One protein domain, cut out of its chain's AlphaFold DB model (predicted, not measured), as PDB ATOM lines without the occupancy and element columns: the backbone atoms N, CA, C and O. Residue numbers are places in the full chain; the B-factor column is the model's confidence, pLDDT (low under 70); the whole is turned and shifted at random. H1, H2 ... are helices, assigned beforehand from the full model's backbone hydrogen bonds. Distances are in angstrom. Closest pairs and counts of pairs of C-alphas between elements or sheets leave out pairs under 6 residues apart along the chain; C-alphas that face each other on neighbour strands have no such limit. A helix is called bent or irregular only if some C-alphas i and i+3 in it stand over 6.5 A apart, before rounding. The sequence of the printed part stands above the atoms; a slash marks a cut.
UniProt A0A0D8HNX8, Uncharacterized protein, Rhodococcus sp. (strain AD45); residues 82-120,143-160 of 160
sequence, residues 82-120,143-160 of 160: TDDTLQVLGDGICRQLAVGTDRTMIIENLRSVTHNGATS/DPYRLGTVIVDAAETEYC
ATOM      1  N   THR A  82     191.715 146.349 192.002       84.44
ATOM      2  CA  THR A  82     191.558 146.398 193.461       84.44
ATOM      3  C   THR A  82     190.874 145.138 193.976       84.44
ATOM      4  O   THR A  82     190.063 144.524 193.281       84.44
ATOM      5  N   ASP A  83     191.170 144.797 195.222       87.00
ATOM      6  CA  ASP A  83     190.576 143.720 196.009       87.00
ATOM      7  C   ASP A  83     189.040 143.769 195.951       87.00
ATOM      8  O   ASP A  83     188.411 142.801 195.526       87.00
ATOM      9  N   ASP A  84     188.445 144.942 196.200       85.88
ATOM     10  CA  ASP A  84     187.000 145.178 196.060       85.88
ATOM     11  C   ASP A  84     186.475 144.858 194.646       85.88
ATOM     12  O   ASP A  84     185.390 144.300 194.484       85.88
ATOM     13  N   THR A  85     187.236 145.205 193.598       85.62
ATOM     14  CA  THR A  85     186.832 144.963 192.202       85.62
ATOM     15  C   THR A  85     186.854 143.471 191.881       85.62
ATOM     16  O   THR A  85     185.935 142.966 191.239       85.62
ATOM     17  N   LEU A  86     187.890 142.765 192.337       87.38
ATOM     18  CA  LEU A  86     188.038 141.321 192.170       87.38
ATOM     19  C   LEU A  86     186.946 140.561 192.935       87.38
ATOM     20  O   LEU A  86     186.309 139.679 192.362       87.38
ATOM     21  N   GLN A  87     186.652 140.960 194.173       88.31
ATOM     22  CA  GLN A  87     185.590 140.363 194.981       88.31
ATOM     23  C   GLN A  87     184.199 140.576 194.360       88.31
ATOM     24  O   GLN A  87     183.450 139.617 194.182       88.31
ATOM     25  N   VAL A  88     183.868 141.804 193.941       89.94
ATOM     26  CA  VAL A  88     182.589 142.096 193.263       89.94
ATOM     27  C   VAL A  88     182.465 141.347 191.930       89.94
ATOM     28  O   VAL A  88     181.360 140.935 191.566       89.94
ATOM     29  N   LEU A  89     183.574 141.140 191.211       88.06
ATOM     30  CA  LEU A  89     183.605 140.349 189.980       88.06
ATOM     31  C   LEU A  89     183.323 138.862 190.256       88.06
ATOM     32  O   LEU A  89     182.428 138.304 189.619       88.06
ATOM     33  N   GLY A  90     184.018 138.251 191.223       88.69
ATOM     34  CA  GLY A  90     183.805 136.861 191.645       88.69
ATOM     35  C   GLY A  90     182.367 136.610 192.107       88.69
ATOM     36  O   GLY A  90     181.645 135.814 191.500       88.69
ATOM     37  N   ASP A  91     181.887 137.393 193.080       89.75
ATOM     38  CA  ASP A  91     180.505 137.317 193.574       89.75
ATOM     39  C   ASP A  91     179.463 137.581 192.469       89.75
ATOM     40  O   ASP A  91     178.327 137.098 192.530       89.75
ATOM     41  N   GLY A  92     179.790 138.444 191.502       89.56
ATOM     42  CA  GLY A  92     178.910 138.837 190.402       89.56
ATOM     43  C   GLY A  92     178.770 137.747 189.341       89.56
ATOM     44  O   GLY A  92     177.672 137.527 188.824       89.56
ATOM     45  N   ILE A  93     179.858 137.035 189.040       91.25
ATOM     46  CA  ILE A  93     179.850 135.848 188.177       91.25
ATOM     47  C   ILE A  93     179.134 134.705 188.885       91.25
ATOM     48  O   ILE A  93     178.225 134.108 188.305       91.25
ATOM     49  N   CYS A  94     179.465 134.450 190.152       92.44
ATOM     50  CA  CYS A  94     178.852 133.350 190.879       92.44
ATOM     51  C   CYS A  94     177.331 133.518 191.012       92.44
ATOM     52  O   CYS A  94     176.569 132.591 190.735       92.44
ATOM     53  N   ARG A  95     176.850 134.732 191.317       92.12
ATOM     54  CA  ARG A  95     175.406 135.022 191.326       92.12
ATOM     55  C   ARG A  95     174.740 134.787 189.969       92.12
ATOM     56  O   ARG A  95     173.602 134.326 189.950       92.12
ATOM     57  N   GLN A  96     175.417 135.061 188.852       90.19
ATOM     58  CA  GLN A  96     174.896 134.766 187.511       90.19
ATOM     59  C   GLN A  96     174.806 133.256 187.243       90.19
ATOM     60  O   GLN A  96     173.769 132.799 186.755       90.19
ATOM     61  N   LEU A  97     175.827 132.478 187.616       89.25
ATOM     62  CA  LEU A  97     175.802 131.013 187.532       89.25
ATOM     63  C   LEU A  97     174.683 130.423 188.413       89.25
ATOM     64  O   LEU A  97     173.891 129.605 187.946       89.25
ATOM     65  N   ALA A  98     174.536 130.908 189.650       90.50
ATOM     66  CA  ALA A  98     173.536 130.435 190.610       90.50
ATOM     67  C   ALA A  98     172.075 130.681 190.177       90.50
ATOM     68  O   ALA A  98     171.190 129.911 190.556       90.50
ATOM     69  N   VAL A  99     171.800 131.715 189.368       92.94
ATOM     70  CA  VAL A  99     170.468 131.938 188.760       92.94
ATOM     71  C   VAL A  99     170.277 131.218 187.416       92.94
ATOM     72  O   VAL A  99     169.231 131.376 186.788       92.94
ATOM     73  N   GLY A 100     171.250 130.414 186.977       89.50
ATOM     74  CA  GLY A 100     171.175 129.627 185.743       89.50
ATOM     75  C   GLY A 100     171.529 130.400 184.470       89.50
ATOM     76  O   GLY A 100     171.051 130.040 183.395       89.50
ATOM     77  N   THR A 101     172.334 131.463 184.566       90.00
ATOM     78  CA  THR A 101     172.855 132.166 183.380       90.00
ATOM     79  C   THR A 101     173.853 131.266 182.655       90.00
ATOM     80  O   THR A 101     174.735 130.688 183.287       90.00
ATOM     81  N   ASP A 102     173.736 131.157 181.330       90.44
ATOM     82  CA  ASP A 102     174.642 130.326 180.537       90.44
ATOM     83  C   ASP A 102     176.088 130.849 180.603       90.44
ATOM     84  O   ASP A 102     176.338 132.046 180.426       90.44
ATOM     85  N   ARG A 103     177.051 129.943 180.815       89.06
ATOM     86  CA  ARG A 103     178.480 130.271 180.950       89.06
ATOM     87  C   ARG A 103     179.004 131.054 179.741       89.06
ATOM     88  O   ARG A 103     179.761 132.005 179.906       89.06
ATOM     89  N   THR A 104     178.545 130.711 178.537       87.38
ATOM     90  CA  THR A 104     178.896 131.390 177.281       87.38
ATOM     91  C   THR A 104     178.411 132.836 177.281       87.38
ATOM     92  O   THR A 104     179.132 133.722 176.836       87.38
ATOM     93  N   MET A 105     177.218 133.098 177.825       86.81
ATOM     94  CA  MET A 105     176.651 134.447 177.926       86.81
ATOM     95  C   MET A 105     177.418 135.318 178.932       86.81
ATOM     96  O   MET A 105     177.627 136.504 178.681       86.81
ATOM     97  N   ILE A 106     177.891 134.734 180.040       86.31
ATOM     98  CA  ILE A 106     178.764 135.433 180.997       86.31
ATOM     99  C   ILE A 106     180.104 135.784 180.325       86.31
ATOM    100  O   ILE A 106     180.538 136.933 180.394       86.31
ATOM    101  N   ILE A 107     180.729 134.835 179.616       87.00
ATOM    102  CA  ILE A 107     181.992 135.054 178.885       87.00
ATOM    103  C   ILE A 107     181.824 136.108 177.772       87.00
ATOM    104  O   ILE A 107     182.692 136.965 177.603       87.00
ATOM    105  N   GLU A 108     180.702 136.101 177.044       83.94
ATOM    106  CA  GLU A 108     180.359 137.104 176.024       83.94
ATOM    107  C   GLU A 108     180.297 138.518 176.625       83.94
ATOM    108  O   GLU A 108     180.945 139.438 176.124       83.94
ATOM    109  N   ASN A 109     179.587 138.678 177.748       81.38
ATOM    110  CA  ASN A 109     179.498 139.947 178.474       81.38
ATOM    111  C   ASN A 109     180.873 140.406 178.994       81.38
ATOM    112  O   ASN A 109     181.205 141.593 178.918       81.38
ATOM    113  N   LEU A 110     181.701 139.467 179.464       80.75
ATOM    114  CA  LEU A 110     183.067 139.747 179.900       80.75
ATOM    115  C   LEU A 110     183.985 140.181 178.750       80.75
ATOM    116  O   LEU A 110     184.892 140.963 179.026       80.75
ATOM    117  N   ARG A 111     183.748 139.794 177.481       74.62
ATOM    118  CA  ARG A 111     184.585 140.253 176.348       74.62
ATOM    119  C   ARG A 111     184.661 141.775 176.277       74.62
ATOM    120  O   ARG A 111     185.733 142.324 176.042       74.62
ATOM    121  N   SER A 112     183.543 142.470 176.487       64.44
ATOM    122  CA  SER A 112     183.525 143.938 176.455       64.44
ATOM    123  C   SER A 112     184.447 144.532 177.528       64.44
ATOM    124  O   SER A 112     185.224 145.449 177.257       64.44
ATOM    125  N   VAL A 113     184.430 143.959 178.734       65.88
ATOM    126  CA  VAL A 113     185.248 144.409 179.869       65.88
ATOM    127  C   VAL A 113     186.728 144.070 179.652       65.88
ATOM    128  O   VAL A 113     187.591 144.931 179.824       65.88
ATOM    129  N   THR A 114     187.033 142.844 179.220       64.50
ATOM    130  CA  THR A 114     188.409 142.370 179.015       64.50
ATOM    131  C   THR A 114     189.093 143.047 177.829       64.50
ATOM    132  O   THR A 114     190.269 143.391 177.930       64.50
ATOM    133  N   HIS A 115     188.367 143.317 176.739       60.34
ATOM    134  CA  HIS A 115     188.899 144.036 175.581       60.34
ATOM    135  C   HIS A 115     189.297 145.473 175.951       60.34
ATOM    136  O   HIS A 115     190.429 145.877 175.691       60.34
ATOM    137  N   ASN A 116     188.421 146.209 176.652       51.41
ATOM    138  CA  ASN A 116     188.730 147.562 177.132       51.41
ATOM    139  C   ASN A 116     189.874 147.570 178.171       51.41
ATOM    140  O   ASN A 116     190.749 148.440 178.134       51.41
ATOM    141  N   GLY A 117     189.926 146.566 179.055       51.69
ATOM    142  CA  GLY A 117     191.028 146.378 180.003       51.69
ATOM    143  C   GLY A 117     192.381 146.178 179.308       51.69
ATOM    144  O   GLY A 117     193.350 146.858 179.643       51.69
ATOM    145  N   ALA A 118     192.437 145.315 178.287       50.12
ATOM    146  CA  ALA A 118     193.648 145.039 177.512       50.12
ATOM    147  C   ALA A 118     194.126 146.245 176.676       50.12
ATOM    148  O   ALA A 118     195.332 146.450 176.519       50.12
ATOM    149  N   THR A 119     193.209 147.092 176.190       47.62
ATOM    150  CA  THR A 119     193.556 148.328 175.460       47.62
ATOM    151  C   THR A 119     194.144 149.444 176.332       47.62
ATOM    152  O   THR A 119     194.594 150.454 175.798       47.62
ATOM    153  N   SER A 120     194.250 149.258 177.655       42.25
ATOM    154  CA  SER A 120     194.898 150.221 178.567       42.25
ATOM    155  C   SER A 120     196.427 150.345 178.386       42.25
ATOM    156  O   SER A 120     197.087 151.050 179.147       42.25
ATOM    157  N   ASP A 143     192.988 134.463 171.254       67.25
ATOM    158  CA  ASP A 143     191.620 134.115 171.612       67.25
ATOM    159  C   ASP A 143     191.012 135.172 172.564       67.25
ATOM    160  O   ASP A 143     191.387 135.216 173.743       67.25
ATOM    161  N   PRO A 144     190.044 135.995 172.103       65.00
ATOM    162  CA  PRO A 144     189.384 137.009 172.926       65.00
ATOM    163  C   PRO A 144     188.434 136.423 173.988       65.00
ATOM    164  O   PRO A 144     187.906 137.178 174.804       65.00
ATOM    165  N   TYR A 145     188.195 135.106 173.989       76.06
ATOM    166  CA  TYR A 145     187.402 134.402 174.997       76.06
ATOM    167  C   TYR A 145     188.263 133.778 176.102       76.06
ATOM    168  O   TYR A 145     187.715 133.463 177.160       76.06
ATOM    169  N   ARG A 146     189.582 133.615 175.909       82.00
ATOM    170  CA  ARG A 146     190.462 132.912 176.864       82.00
ATOM    171  C   ARG A 146     190.409 133.535 178.257       82.00
ATOM    172  O   ARG A 146     190.030 132.858 179.208       82.00
ATOM    173  N   LEU A 147     190.672 134.837 178.356       81.88
ATOM    174  CA  LEU A 147     190.628 135.567 179.624       81.88
ATOM    175  C   LEU A 147     189.227 135.546 180.258       81.88
ATOM    176  O   LEU A 147     189.102 135.345 181.460       81.88
ATOM    177  N   GLY A 148     188.162 135.690 179.461       84.62
ATOM    178  CA  GLY A 148     186.788 135.568 179.964       84.62
ATOM    179  C   GLY A 148     186.486 134.167 180.509       84.62
ATOM    180  O   GLY A 148     185.821 134.036 181.531       84.62
ATOM    181  N   THR A 149     187.029 133.126 179.873       88.00
ATOM    182  CA  THR A 149     186.912 131.734 180.322       88.00
ATOM    183  C   THR A 149     187.653 131.519 181.639       88.00
ATOM    184  O   THR A 149     187.056 130.983 182.563       88.00
ATOM    185  N   VAL A 150     188.901 131.992 181.760       88.06
ATOM    186  CA  VAL A 150     189.702 131.907 182.999       88.06
ATOM    187  C   VAL A 150     189.038 132.659 184.153       88.06
ATOM    188  O   VAL A 150     188.947 132.125 185.253       88.06
ATOM    189  N   ILE A 151     188.510 133.861 183.898       87.62
ATOM    190  CA  ILE A 151     187.755 134.642 184.888       87.62
ATOM    191  C   ILE A 151     186.535 133.858 185.398       87.62
ATOM    192  O   ILE A 151     186.298 133.826 186.602       87.62
ATOM    193  N   VAL A 152     185.762 133.215 184.516       89.31
ATOM    194  CA  VAL A 152     184.581 132.447 184.946       89.31
ATOM    195  C   VAL A 152     184.968 131.146 185.654       89.31
ATOM    196  O   VAL A 152     184.337 130.808 186.646       89.31
ATOM    197  N   ASP A 153     186.020 130.458 185.207       91.12
ATOM    198  CA  ASP A 153     186.519 129.212 185.809       91.12
ATOM    199  C   ASP A 153     187.062 129.419 187.231       91.12
ATOM    200  O   ASP A 153     186.719 128.681 188.157       91.12
ATOM    201  N   ALA A 154     187.843 130.484 187.427       88.38
ATOM    202  CA  ALA A 154     188.356 130.864 188.734       88.38
ATOM    203  C   ALA A 154     187.236 131.386 189.655       88.38
ATOM    204  O   ALA A 154     187.201 131.029 190.828       88.38
ATOM    205  N   ALA A 155     186.270 132.159 189.138       88.38
ATOM    206  CA  ALA A 155     185.120 132.592 189.936       88.38
ATOM    207  C   ALA A 155     184.229 131.410 190.368       88.38
ATOM    208  O   ALA A 155     183.785 131.360 191.509       88.38
ATOM    209  N   GLU A 156     183.993 130.444 189.477       89.50
ATOM    210  CA  GLU A 156     183.230 129.219 189.756       89.50
ATOM    211  C   GLU A 156     183.933 128.321 190.791       89.50
ATOM    212  O   GLU A 156     183.265 127.700 191.613       89.50
ATOM    213  N   THR A 157     185.270 128.292 190.790       90.94
ATOM    214  CA  THR A 157     186.077 127.504 191.740       90.94
ATOM    215  C   THR A 157     186.171 128.152 193.126       90.94
ATOM    216  O   THR A 157     186.149 127.446 194.132       90.94
ATOM    217  N   GLU A 158     186.294 129.481 193.192       89.62
ATOM    218  CA  GLU A 158     186.644 130.198 194.427       89.62
ATOM    219  C   GLU A 158     185.442 130.851 195.149       89.62
ATOM    220  O   GLU A 158     185.563 131.165 196.332       89.62
ATOM    221  N   TYR A 159     184.288 131.047 194.482       86.75
ATOM    222  CA  TYR A 159     183.162 131.846 195.013       86.75
ATOM    223  C   TYR A 159     181.776 131.145 195.084       86.75
ATOM    224  O   TYR A 159     180.827 131.810 195.509       86.75
ATOM    225  N   CYS A 160     181.609 129.866 194.692       87.38
ATOM    226  CA  CYS A 160     180.277 129.237 194.486       87.38
ATOM    227  C   CYS A 160     179.861 128.052 195.386       87.38
ATOM    228  O   CYS A 160     180.682 127.147 195.639       87.38
TER     229      CYS A 160
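AT A GLANCE: This is residues 82 to 120 and 143 to 160 of the 160 residues of an uncharacterized protein of Rhodococcus sp. (strain AD45) (UniProt A0A0D8HNX8). Two helices, H1 and H2, lie side by side as a spread helical hairpin that meets near its turn, and a third helix, H3, crosses over one side of both and bridges the space between them. The printed part has 57 residues, with three named helices in the order H1, H2, H3 along the chain and no named strand. The class is all helix, with 46 of the 57 printed residues in the named helices. The whole is compact, with a radius of gyration of the C-alphas of 10.9 A, and the C-alphas span 30 by 25 by 14 A along their three main axes.

HOW THE PARTS SIT: H1, residues 83 to 98, and H2, residues 103 to 118, form a helical hairpin and run opposite ways at a shallow tilt of 22 degrees. They only just touch, with 3 pairs of C-alphas within 8 A, through residues 93 to 97 of H1 and 103 to 106 of H2 alone. Their closest C-alphas, those of Leu 97 and Arg 103, are 7.1 A apart, while their centres are 13.7 A apart. H3, residues 146 to 159, touches H1 with 14 pairs of C-alphas within 8 A and stands about perpendicular to it, at 85 degrees. The closest C-alphas of H1 and H3 are those of Gly 90 and Ala 155, 4.8 A apart. H3 also touches H2, with its residues 147 to 152 alone, at a steep tilt of 64 degrees, opposite ways. Their closest C-alphas are those of Ile 107 and Gly 148, 4.9 A apart. In H1 and H3 every O i to N i+4 pair is within hydrogen-bond range; in H2 it is 10 of 12.

IN THESE COORDINATES: H1 begins at C-alpha 83 at (190.576, 143.720, 196.009) and is 22.3 A long from first to last C-alpha. H2 begins at C-alpha 103 at (178.480, 130.271, 180.950) and is 21.4 A long. It has a kink of 35 degrees near residue 110 and is neither bent nor irregular, but only just: C-alphas 109 and 112 are 6.0 A apart. H3 is 19.6 A long and ends at C-alpha 159 at (183.162, 131.846, 195.013).

THE WHOLE: The two C-alphas farthest apart, those of Gly 100 and Ser 120, are 32.2 A apart. The link from H1 to H2 is tight, with 4 residues. The link from H2 to H3 runs across the cut: residues 121 to 142 are not printed, and C-alphas 120 and 143 are 17.8 A apart. The mean pLDDT of the printed part is 81.6, and residues 112 to 120 and 143 to 144 are under 70. Residue 160 is the chain's last.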